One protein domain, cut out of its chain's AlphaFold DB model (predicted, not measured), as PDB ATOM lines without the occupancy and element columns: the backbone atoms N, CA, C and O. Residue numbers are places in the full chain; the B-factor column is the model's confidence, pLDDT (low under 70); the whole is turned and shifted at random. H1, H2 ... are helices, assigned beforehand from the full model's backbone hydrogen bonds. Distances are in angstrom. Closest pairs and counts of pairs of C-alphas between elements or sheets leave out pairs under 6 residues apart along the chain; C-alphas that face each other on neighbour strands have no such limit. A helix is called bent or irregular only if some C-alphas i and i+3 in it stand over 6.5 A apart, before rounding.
ATOM      1  N   ASP A   4     -21.161  12.126  20.153       61.25
ATOM      2  CA  ASP A   4     -21.998  10.962  19.813       61.25
ATOM      3  C   ASP A   4     -22.038  10.666  18.301       61.25
ATOM      4  O   ASP A   4     -22.480   9.605  17.880       61.25
ATOM      5  N   GLY A   5     -21.557  11.597  17.466       83.50
ATOM      6  CA  GLY A   5     -21.444  11.418  16.019       83.50
ATOM      7  C   GLY A   5     -20.012  11.318  15.493       83.50
ATOM      8  O   GLY A   5     -19.847  11.103  14.294       83.50
ATOM      9  N   PHE A   6     -18.986  11.499  16.334       91.69
ATOM     10  CA  PHE A   6     -17.596  11.504  15.871       91.69
ATOM     11  C   PHE A   6     -17.178  10.141  15.322       91.69
ATOM     12  O   PHE A   6     -16.655  10.065  14.215       91.69
ATOM     13  N   GLU A   7     -17.456   9.073  16.067       92.44
ATOM     14  CA  GLU A   7     -17.055   7.715  15.694       92.44
ATOM     15  C   GLU A   7     -17.734   7.257  14.401       92.44
ATOM     16  O   GLU A   7     -17.072   6.700  13.535       92.44
ATOM     17  N   ALA A   8     -19.014   7.584  14.202       91.94
ATOM     18  CA  ALA A   8     -19.723   7.279  12.960       91.94
ATOM     19  C   ALA A   8     -19.123   8.013  11.746       91.94
ATOM     20  O   ALA A   8     -18.990   7.442  10.663       91.94
ATOM     21  N   VAL A   9     -18.738   9.284  11.915       95.06
ATOM     22  CA  VAL A   9     -18.063  10.052  10.855       95.06
ATOM     23  C   VAL A   9     -16.665   9.492  10.594       95.06
ATOM     24  O   VAL A   9     -16.259   9.384   9.437       95.06
ATOM     25  N   LEU A  10     -15.930   9.133  11.646       94.75
ATOM     26  CA  LEU A  10     -14.616   8.512  11.536       94.75
ATOM     27  C   LEU A  10     -14.691   7.189  10.778       94.75
ATOM     28  O   LEU A  10     -13.887   6.967   9.877       94.75
ATOM     29  N   GLU A  11     -15.674   6.356  11.097       93.62
ATOM     30  CA  GLU A  11     -15.874   5.077  10.431       93.62
ATOM     31  C   GLU A  11     -16.193   5.261   8.947       93.62
ATOM     32  O   GLU A  11     -15.551   4.659   8.089       93.62
ATOM     33  N   ALA A  12     -17.076   6.205   8.614       94.25
ATOM     34  CA  ALA A  12     -17.318   6.562   7.221       94.25
ATOM     35  C   ALA A  12     -16.040   7.038   6.505       94.25
ATOM     36  O   ALA A  12     -15.799   6.686   5.349       94.25
ATOM     37  N   CYS A  13     -15.187   7.812   7.184       93.94
ATOM     38  CA  CYS A  13     -13.909   8.243   6.623       93.94
ATOM     39  C   CYS A  13     -12.944   7.068   6.407       93.94
ATOM     40  O   CYS A  13     -12.237   7.071   5.402       93.94
ATOM     41  N   ARG A  14     -12.914   6.073   7.303       92.75
ATOM     42  CA  ARG A  14     -12.101   4.855   7.140       92.75
ATOM     43  C   ARG A  14     -12.561   4.017   5.959       92.75
ATOM     44  O   ARG A  14     -11.725   3.610   5.163       92.75
ATOM     45  N   ILE A  15     -13.869   3.831   5.797       92.25
ATOM     46  CA  ILE A  15     -14.437   3.115   4.647       92.25
ATOM     47  C   ILE A  15     -14.032   3.805   3.336       92.25
ATOM     48  O   ILE A  15     -13.579   3.152   2.400       92.25
ATOM     49  N   VAL A  16     -14.147   5.137   3.263       91.19
ATOM     50  CA  VAL A  16     -13.894   5.885   2.017       91.19
ATOM     51  C   VAL A  16     -12.407   6.040   1.692       91.19
ATOM     52  O   VAL A  16     -12.028   6.007   0.521       91.19
ATOM     53  N   LEU A  17     -11.566   6.279   2.699       88.12
ATOM     54  CA  LEU A  17     -10.137   6.564   2.513       88.12
ATOM     55  C   LEU A  17      -9.248   5.323   2.689       88.12
ATOM     56  O   LEU A  17      -8.053   5.389   2.399       88.12
ATOM     57  N   GLY A  18      -9.829   4.217   3.152       82.44
ATOM     58  CA  GLY A  18      -9.120   3.046   3.643       82.44
ATOM     59  C   GLY A  18      -8.568   3.262   5.054       82.44
ATOM     60  O   GLY A  18      -8.231   4.382   5.461       82.44
ATOM     61  N   LEU A  39      -8.194  13.015  10.619       92.94
ATOM     62  CA  LEU A  39      -8.219  14.435  10.281       92.94
ATOM     63  C   LEU A  39      -9.401  14.794   9.376       92.94
ATOM     64  O   LEU A  39     -10.003  15.850   9.569       92.94
ATOM     65  N   MET A  40      -9.754  13.926   8.426       94.06
ATOM     66  CA  MET A  40     -10.915  14.124   7.561       94.06
ATOM     67  C   MET A  40     -12.215  14.146   8.365       94.06
ATOM     68  O   MET A  40     -13.045  15.020   8.132       94.06
ATOM     69  N   ALA A  41     -12.369  13.263   9.354       95.19
ATOM     70  CA  ALA A  41     -13.548  13.241  10.213       95.19
ATOM     71  C   ALA A  41     -13.730  14.565  10.970       95.19
ATOM     72  O   ALA A  41     -14.827  15.124  11.010       95.19
ATOM     73  N   ILE A  42     -12.634  15.113  11.502       95.31
ATOM     74  CA  ILE A  42     -12.641  16.410  12.190       95.31
ATOM     75  C   ILE A  42     -13.000  17.536  11.214       95.31
ATOM     76  O   ILE A  42     -13.814  18.394  11.551       95.31
ATOM     77  N   ILE A  43     -12.431  17.537  10.004       94.94
ATOM     78  CA  ILE A  43     -12.745  18.547   8.982       94.94
ATOM     79  C   ILE A  43     -14.211  18.455   8.551       94.94
ATOM     80  O   ILE A  43     -14.875  19.481   8.441       94.94
ATOM     81  N   TYR A  44     -14.732  17.248   8.345       95.19
ATOM     82  CA  TYR A  44     -16.125  17.031   7.973       95.19
ATOM     83  C   TYR A  44     -17.079  17.588   9.037       95.19
ATOM     84  O   TYR A  44     -18.013  18.320   8.710       95.19
ATOM     85  N   ILE A  45     -16.815  17.298  10.316       94.94
ATOM     86  CA  ILE A  45     -17.585  17.858  11.436       94.94
ATOM     87  C   ILE A  45     -17.444  19.378  11.464       94.94
ATOM     88  O   ILE A  45     -18.451  20.069  11.550       94.94
ATOM     89  N   ALA A  46     -16.229  19.908  11.320       94.50
ATOM     90  CA  ALA A  46     -16.011  21.348  11.298       94.50
ATOM     91  C   ALA A  46     -16.820  22.036  10.186       94.50
ATOM     92  O   ALA A  46     -17.439  23.064  10.439       94.50
ATOM     93  N   ILE A  47     -16.878  21.456   8.984       93.31
ATOM     94  CA  ILE A  47     -17.700  21.972   7.881       93.31
ATOM     95  C   ILE A  47     -19.188  21.906   8.239       93.31
ATOM     96  O   ILE A  47     -19.896  22.899   8.078       93.31
ATOM     97  N   ARG A  48     -19.662  20.759   8.742       91.94
ATOM     98  CA  ARG A  48     -21.075  20.547   9.090       91.94
ATOM     99  C   ARG A  48     -21.563  21.515  10.169       91.94
ATOM    100  O   ARG A  48     -22.678  22.013  10.079       91.94
ATOM    101  N   GLU A  49     -20.731  21.765  11.172       93.12
ATOM    102  CA  GLU A  49     -21.053  22.611  12.326       93.12
ATOM    103  C   GLU A  49     -20.668  24.091  12.112       93.12
ATOM    104  O   GLU A  49     -20.796  24.905  13.027       93.12
ATOM    105  N   GLY A  50     -20.152  24.457  10.932       94.69
ATOM    106  CA  GLY A  50     -19.732  25.830  10.629       94.69
ATOM    107  C   GLY A  50     -18.540  26.319  11.461       94.69
ATOM    108  O   GLY A  50     -18.407  27.514  11.728       94.69
ATOM    109  N   TRP A  51     -17.671  25.413  11.907       95.25
ATOM    110  CA  TRP A  51     -16.511  25.746  12.723       95.25
ATOM    111  C   TRP A  51     -15.402  26.409  11.910       95.25
ATOM    112  O   TRP A  51     -15.004  25.969  10.831       95.25
ATOM    113  N   SER A  52     -14.782  27.417  12.514       95.75
ATOM    114  CA  SER A  52     -13.467  27.887  12.093       95.75
ATOM    115  C   SER A  52     -12.384  26.840  12.386       95.75
ATOM    116  O   SER A  52     -12.488  26.031  13.309       95.75
ATOM    117  N   LEU A  53     -11.251  26.927  11.684       94.56
ATOM    118  CA  LEU A  53     -10.107  26.052  11.965       94.56
ATOM    119  C   LEU A  53      -9.540  26.196  13.387       94.56
ATOM    120  O   LEU A  53      -8.876  25.283  13.868       94.56
ATOM    121  N   ARG A  54      -9.762  27.345  14.043       95.25
ATOM    122  CA  ARG A  54      -9.386  27.534  15.451       95.25
ATOM    123  C   ARG A  54     -10.298  26.729  16.369       95.25
ATOM    124  O   ARG A  54      -9.798  26.101  17.286       95.25
ATOM    125  N   GLN A  55     -11.601  26.704  16.093       96.25
ATOM    126  CA  GLN A  55     -12.549  25.883  16.850       96.25
ATOM    127  C   GLN A  55     -12.273  24.389  16.658       96.25
ATOM    128  O   GLN A  55     -12.293  23.649  17.632       96.25
ATOM    129  N   ALA A  56     -11.918  23.956  15.443       96.12
ATOM    130  CA  ALA A  56     -11.487  22.577  15.209       96.12
ATOM    131  C   ALA A  56     -10.226  22.215  16.022       96.12
ATOM    132  O   ALA A  56     -10.154  21.138  16.610       96.12
ATOM    133  N   GLU A  57      -9.243  23.120  16.099       96.62
ATOM    134  CA  GLU A  57      -8.055  22.948  16.948       96.62
ATOM    135  C   GLU A  57      -8.408  22.908  18.444       96.62
ATOM    136  O   GLU A  57      -7.938  22.010  19.143       96.62
ATOM    137  N   SER A  58      -9.275  23.807  18.928       96.94
ATOM    138  CA  SER A  58      -9.778  23.781  20.310       96.94
ATOM    139  C   SER A  58     -10.468  22.461  20.642       96.94
ATOM    140  O   SER A  58     -10.141  21.834  21.647       96.94
ATOM    141  N   TRP A  59     -11.335  21.970  19.756       96.00
ATOM    142  CA  TRP A  59     -12.003  20.684  19.943       96.00
ATOM    143  C   TRP A  59     -11.001  19.525  20.035       96.00
ATOM    144  O   TRP A  59     -11.161  18.629  20.863       96.00
ATOM    145  N   CYS A  60      -9.929  19.552  19.237       95.81
ATOM    146  CA  CYS A  60      -8.871  18.543  19.307       95.81
ATOM    147  C   CYS A  60      -8.085  18.586  20.621       95.81
ATOM    148  O   CYS A  60      -7.657  17.538  21.100       95.81
ATOM    149  N   LEU A  61      -7.873  19.779  21.184       96.19
ATOM    150  CA  LEU A  61      -7.236  19.945  22.492       96.19
ATOM    151  C   LEU A  61      -8.121  19.364  23.601       96.19
ATOM    152  O   LEU A  61      -7.639  18.592  24.425       96.19
ATOM    153  N   GLU A  62      -9.415  19.675  23.577       96.31
ATOM    154  CA  GLU A  62     -10.402  19.199  24.557       96.31
ATOM    155  C   GLU A  62     -10.658  17.685  24.470       96.31
ATOM    156  O   GLU A  62     -10.991  17.043  25.464       96.31
ATOM    157  N   ASN A  63     -10.494  17.097  23.283       95.31
ATOM    158  CA  ASN A  63     -10.770  15.683  23.015       95.31
ATOM    159  C   ASN A  63      -9.496  14.902  22.673       95.31
ATOM    160  O   ASN A  63      -9.544  13.907  21.952       95.31
ATOM    161  N   PHE A  64      -8.339  15.329  23.184       94.81
ATOM    162  CA  PHE A  64      -7.063  14.753  22.769       94.81
ATOM    163  C   PHE A  64      -6.938  13.254  23.088       94.81
ATOM    164  O   PHE A  64      -6.437  12.492  22.262       94.81
ATOM    165  N   GLU A  65      -7.452  12.809  24.237       94.25
ATOM    166  CA  GLU A  65      -7.465  11.383  24.590       94.25
ATOM    167  C   GLU A  65      -8.336  10.554  23.637       94.25
ATOM    168  O   GLU A  65      -7.934   9.467  23.233       94.25
ATOM    169  N   LEU A  66      -9.467  11.100  23.173       93.25
ATOM    170  CA  LEU A  66     -10.292  10.460  22.143       93.25
ATOM    171  C   LEU A  66      -9.497  10.259  20.849       93.25
ATOM    172  O   LEU A  66      -9.494   9.172  20.280       93.25
ATOM    173  N   LEU A  67      -8.751  11.277  20.414       93.25
ATOM    174  CA  LEU A  67      -7.908  11.161  19.221       93.25
ATOM    175  C   LEU A  67      -6.850  10.061  19.369       93.25
ATOM    176  O   LEU A  67      -6.609   9.320  18.414       93.25
ATOM    177  N   LYS A  68      -6.235   9.927  20.551       92.38
ATOM    178  CA  LYS A  68      -5.253   8.864  20.826       92.38
ATOM    179  C   LYS A  68      -5.878   7.474  20.750       92.38
ATOM    180  O   LYS A  68      -5.295   6.604  20.107       92.38
ATOM    181  N   MET A  69      -7.067   7.285  21.329       92.62
ATOM    182  CA  MET A  69      -7.803   6.013  21.253       92.62
ATOM    183  C   MET A  69      -8.083   5.587  19.805       92.62
ATOM    184  O   MET A  69      -8.096   4.397  19.504       92.62
ATOM    185  N   HIS A  70      -8.225   6.546  18.888       90.81
ATOM    186  CA  HIS A  70      -8.463   6.288  17.467       90.81
ATOM    187  C   HIS A  70      -7.213   6.406  16.573       90.81
ATOM    188  O   HIS A  70      -7.333   6.592  15.360       90.81
ATOM    189  N   GLY A  71      -6.012   6.266  17.144       87.31
ATOM    190  CA  GLY A  71      -4.772   6.111  16.373       87.31
ATOM    191  C   GLY A  71      -3.939   7.381  16.198       87.31
ATOM    192  O   GLY A  71      -3.017   7.408  15.380       87.31
ATOM    193  N   TRP A  72      -4.207   8.447  16.957       91.06
ATOM    194  CA  TRP A  72      -3.307   9.598  16.992       91.06
ATOM    195  C   TRP A  72      -2.062   9.318  17.848       91.06
ATOM    196  O   TRP A  72      -2.113   9.331  19.074       91.06
ATOM    197  N   THR A  73      -0.914   9.126  17.199       89.94
ATOM    198  CA  THR A  73       0.357   8.766  17.861       89.94
ATOM    199  C   THR A  73       1.263   9.959  18.182       89.94
ATOM    200  O   THR A  73       2.298   9.810  18.832       89.94
ATOM    201  N   TYR A  74       0.911  11.167  17.735       89.25
ATOM    202  CA  TYR A  74       1.754  12.347  17.923       89.25
ATOM    203  C   TYR A  74       1.556  12.979  19.305       89.25
ATOM    204  O   TYR A  74       0.438  13.103  19.795       89.25
ATOM    205  N   ARG A  75       2.648  13.501  19.885       90.75
ATOM    206  CA  ARG A  75       2.662  14.141  21.219       90.75
ATOM    207  C   ARG A  75       1.653  15.282  21.393       90.75
ATOM    208  O   ARG A  75       1.180  15.498  22.498       90.75
ATOM    209  N   ASN A  76       1.370  16.023  20.325       92.31
ATOM    210  CA  ASN A  76       0.461  17.167  20.343       92.31
ATOM    211  C   ASN A  76      -0.731  16.897  19.417       92.31
ATOM    212  O   ASN A  76      -0.525  16.243  18.386       92.31
ATOM    213  N   PRO A  77      -1.927  17.433  19.721       93.88
ATOM    214  CA  PRO A  77      -3.078  17.341  18.832       93.88
ATOM    215  C   PRO A  77      -2.845  18.071  17.497       93.88
ATOM    216  O   PRO A  77      -1.905  18.872  17.366       93.88
ATOM    217  N   PRO A  78      -3.694  17.804  16.488       92.44
ATOM    218  CA  PRO A  78      -3.696  18.551  15.238       92.44
ATOM    219  C   PRO A  78      -3.852  20.059  15.476       92.44
ATOM    220  O   PRO A  78      -4.678  20.494  16.272       92.44
ATOM    221  N   LYS A  79      -3.079  20.859  14.736       93.94
ATOM    222  CA  LYS A  79      -3.136  22.330  14.786       93.94
ATOM    223  C   LYS A  79      -3.902  22.901  13.598       93.94
ATOM    224  O   LYS A  79      -3.915  22.267  12.538       93.94
ATOM    225  N   LYS A  80      -4.382  24.151  13.684       93.56
ATOM    226  CA  LYS A  80      -5.013  24.891  12.566       93.56
ATOM    227  C   LYS A  80      -4.273  24.739  11.231       93.56
ATOM    228  O   LYS A  80      -4.893  24.574  10.185       93.56
ATOM    229  N   SER A  81      -2.942  24.812  11.245       90.94
ATOM    230  CA  SER A  81      -2.119  24.710  10.032       90.94
ATOM    231  C   SER A  81      -2.160  23.326   9.375       90.94
ATOM    232  O   SER A  81      -1.956  23.226   8.167       90.94
ATOM    233  N   THR A  82      -2.442  22.276  10.147       90.94
ATOM    234  CA  THR A  82      -2.625  20.903   9.652       90.94
ATOM    235  C   THR A  82      -3.920  20.821   8.851       90.94
ATOM    236  O   THR A  82      -3.898  20.431   7.687       90.94
ATOM    237  N   PHE A  83      -5.017  21.316   9.428       91.75
ATOM    238  CA  PHE A  83      -6.315  21.376   8.756       91.75
ATOM    239  C   PHE A  83      -6.294  22.272   7.519       91.75
ATOM    240  O   PHE A  83      -6.810  21.890   6.476       91.75
ATOM    241  N   HIS A  84      -5.638  23.434   7.599       91.06
ATOM    242  CA  HIS A  84      -5.529  24.344   6.458       91.06
ATOM    243  C   HIS A  84      -4.850  23.693   5.245       91.06
ATOM    244  O   HIS A  84      -5.234  23.969   4.112       91.06
ATOM    245  N   LYS A  85      -3.841  22.839   5.469       88.19
ATOM    246  CA  LYS A  85      -3.182  22.096   4.388       88.19
ATOM    247  C   LYS A  85      -4.113  21.053   3.788       88.19
ATOM    248  O   LYS A  85      -4.260  21.036   2.577       88.19
ATOM    249  N   MET A  86      -4.775  20.254   4.626       86.69
ATOM    250  CA  MET A  86      -5.704  19.239   4.132       86.69
ATOM    251  C   MET A  86      -6.865  19.844   3.357       86.69
ATOM    252  O   MET A  86      -7.123  19.392   2.257       86.69
ATOM    253  N   MET A  87      -7.512  20.902   3.855       87.38
ATOM    254  CA  MET A  87      -8.659  21.507   3.160       87.38
ATOM    255  C   MET A  87      -8.341  21.994   1.741       87.38
ATOM    256  O   MET A  87      -9.243  22.038   0.916       87.38
ATOM    257  N   LYS A  88      -7.083  22.336   1.437       86.25
ATOM    258  CA  LYS A  88      -6.664  22.695   0.069       86.25
ATOM    259  C   LYS A  88      -6.659  21.511  -0.897       86.25
ATOM    260  O   LYS A  88      -6.652  21.719  -2.102       86.25
ATOM    261  N   GLU A  89      -6.607  20.299  -0.363       82.62
ATOM    262  CA  GLU A  89      -6.521  19.043  -1.104       82.62
ATOM    263  C   GLU A  89      -7.865  18.286  -1.102       82.62
ATOM    264  O   GLU A  89      -7.984  17.257  -1.763       82.62
ATOM    265  N   ILE A  90      -8.881  18.771  -0.373       87.31
ATOM    266  CA  ILE A  90     -10.200  18.127  -0.294       87.31
ATOM    267  C   ILE A  90     -11.032  18.469  -1.524       87.31
ATOM    268  O   ILE A  90     -11.318  19.634  -1.793       87.31
ATOM    269  N   ASP A  91     -11.491  17.427  -2.205       87.38
ATOM    270  CA  ASP A  91     -12.487  17.520  -3.266       87.38
ATOM    271  C   ASP A  91     -13.915  17.396  -2.698       87.38
ATOM    272  O   ASP A  91     -14.187  16.603  -1.790       87.38
ATOM    273  N   VAL A  92     -14.859  18.140  -3.272       89.62
ATOM    274  CA  VAL A  92     -16.291  18.066  -2.949       89.62
ATOM    275  C   VAL A  92     -16.826  16.649  -3.172       89.62
ATOM    276  O   VAL A  92     -17.606  16.155  -2.354       89.62
ATOM    277  N   ALA A  93     -16.358  15.952  -4.212       91.81
ATOM    278  CA  ALA A  93     -16.764  14.571  -4.478       91.81
ATOM    279  C   ALA A  93     -16.348  13.601  -3.354       91.81
ATOM    280  O   ALA A  93     -17.005  12.583  -3.126       91.81
ATOM    281  N   LEU A  94     -15.259  13.890  -2.634       90.50
ATOM    282  CA  LEU A  94     -14.856  13.110  -1.462       90.50
ATOM    283  C   LEU A  94     -15.819  13.341  -0.288       90.50
ATOM    284  O   LEU A  94     -16.275  12.379   0.328       90.50
ATOM    285  N   LEU A  95     -16.180  14.598  -0.017       93.00
ATOM    286  CA  LEU A  95     -17.141  14.940   1.041       93.00
ATOM    287  C   LEU A  95     -18.520  14.319   0.785       93.00
ATOM    288  O   LEU A  95     -19.155  13.817   1.714       93.00
ATOM    289  N   GLN A  96     -18.969  14.308  -0.472       94.12
ATOM    290  CA  GLN A  96     -20.227  13.672  -0.867       94.12
ATOM    291  C   GLN A  96     -20.207  12.158  -0.636       94.12
ATOM    292  O   GLN A  96     -21.180  11.616  -0.114       94.12
ATOM    293  N   ARG A  97     -19.095  11.479  -0.950       93.88
ATOM    294  CA  ARG A  97     -18.927  10.043  -0.666       93.88
ATOM    295  C   ARG A  97     -18.986   9.743   0.828       93.88
ATOM    296  O   ARG A  97     -19.731   8.856   1.229       93.88
ATOM    297  N   ILE A  98     -18.282  10.519   1.653       94.69
ATOM    298  CA  ILE A  98     -18.340  10.375   3.119       94.69
ATOM    299  C   ILE A  98     -19.775  10.574   3.619       94.69
ATOM    300  O   ILE A  98     -20.275   9.765   4.398       94.69
ATOM    301  N   SER A  99     -20.469  11.606   3.134       94.31
ATOM    302  CA  SER A  99     -21.871  11.862   3.482       94.31
ATOM    303  C   SER A  99     -22.784  10.687   3.112       94.31
ATOM    304  O   SER A  99     -23.607  10.271   3.926       94.31
ATOM    305  N   ALA A 100     -22.607  10.104   1.923       94.12
ATOM    306  CA  ALA A 100     -23.364   8.933   1.493       94.12
ATOM    307  C   ALA A 100     -23.111   7.723   2.410       94.12
ATOM    308  O   ALA A 100     -24.067   7.096   2.863       94.12
ATOM    309  N   VAL A 101     -21.853   7.440   2.764       95.25
ATOM    310  CA  VAL A 101     -21.521   6.349   3.697       95.25
ATOM    311  C   VAL A 101     -22.129   6.595   5.078       95.25
ATOM    312  O   VAL A 101     -22.701   5.677   5.652       95.25
ATOM    313  N   ILE A 102     -22.110   7.829   5.594       93.94
ATOM    314  CA  ILE A 102     -22.777   8.161   6.865       93.94
ATOM    315  C   ILE A 102     -24.276   7.844   6.797       93.94
ATOM    316  O   ILE A 102     -24.813   7.240   7.725       93.94
ATOM    317  N   LYS A 103     -24.960   8.234   5.716       92.25
ATOM    318  CA  LYS A 103     -26.386   7.922   5.527       92.25
ATOM    319  C   LYS A 103     -26.628   6.416   5.458       92.25
ATOM    320  O   LYS A 103     -27.603   5.929   6.022       92.25
ATOM    321  N   HIS A 104     -25.727   5.679   4.816       92.44
ATOM    322  CA  HIS A 104     -25.805   4.226   4.757       92.44
ATOM    323  C   HIS A 104     -25.643   3.575   6.134       92.44
ATOM    324  O   HIS A 104     -26.478   2.762   6.521       92.44
ATOM    325  N   LEU A 105     -24.643   3.995   6.913       90.50
ATOM    326  CA  LEU A 105     -24.417   3.500   8.276       90.50
ATOM    327  C   LEU A 105     -25.595   3.797   9.217       90.50
ATOM    328  O   LEU A 105     -25.811   3.076  10.186       90.50
ATOM    329  N   LYS A 106     -26.381   4.837   8.925       89.69
ATOM    330  CA  LYS A 106     -27.620   5.159   9.645       89.69
ATOM    331  C   LYS A 106     -28.853   4.392   9.152       89.69
ATOM    332  O   LYS A 106     -29.927   4.567   9.717       89.69
ATOM    333  N   GLY A 107     -28.728   3.588   8.096       90.56
ATOM    334  CA  GLY A 107     -29.851   2.896   7.459       90.56
ATOM    335  C   GLY A 107     -30.769   3.807   6.634       90.56
ATOM    336  O   GLY A 107     -31.856   3.387   6.254       90.56
TER     337      GLY A 107
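What this domain is: This is residues 4 to 18 and 39 to 107 of the 113 residues of an uncharacterized protein of Archaeoglobus fulgidus (UniProt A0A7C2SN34). A short helix, H2, sits in the middle, with the crossed pair H1 and H6 on one side of it and H3 and H5, which meet near their first residues in a wide corner, on the other. The small H4 lies at the edge beyond H3. The printed part has 84 residues, with six named helices, H1 to H6 in order, and no named strand: all helix. It is compact, with a radius of gyration of the C-alphas of 12.4 A and spans of 35 by 27 by 22 A.

How they stand to each other: H1, residues 4 to 17, touches H2, residues 39 to 48, at a steep tilt of 58 degrees; their closest C-alphas, of Leu 10 and Ala 41, are 5.0 A apart. H2, the hub, touches H3, residues 53 to 62, closest at the C-alphas of Ala 46 and Ala 56, 6.1 A. H4, residues 64 to 69, is close to H3 but not clearly touching, and touches no helix. H5, residues 80 to 87, touches H3, closest at the C-alphas of Leu 53 and Lys 80, 5.3 A. H6, residues 92 to 105, touches H1 at a steep tilt of 59 degrees, opposite ways, closest at the C-alphas of Ala 12 and Val 101, 5.5 A. Every O i to N i+4 pair is within hydrogen-bond range in H2 to H6; in H1, 9 of 10 are.

Where its parts are: H1 begins at C-alpha 4 (-21.998, 10.962, 19.813) and is 21.4 A long; it is irregular, with C-alphas 4 and 7 at 7.2 A. H2 and H3 are each 14.3 A long. H6, 20.1 A, ends at C-alpha 105 (-24.417, 3.500, 8.276).

The domain as a whole: The farthest C-alphas, of Arg 75 and Gly 107, are 37.1 A apart. Residues 19 to 38 are not printed; the gap is 13.2 A between C-alphas 18 and 39. No link printed whole is long. Residue 4 alone is under pLDDT 70.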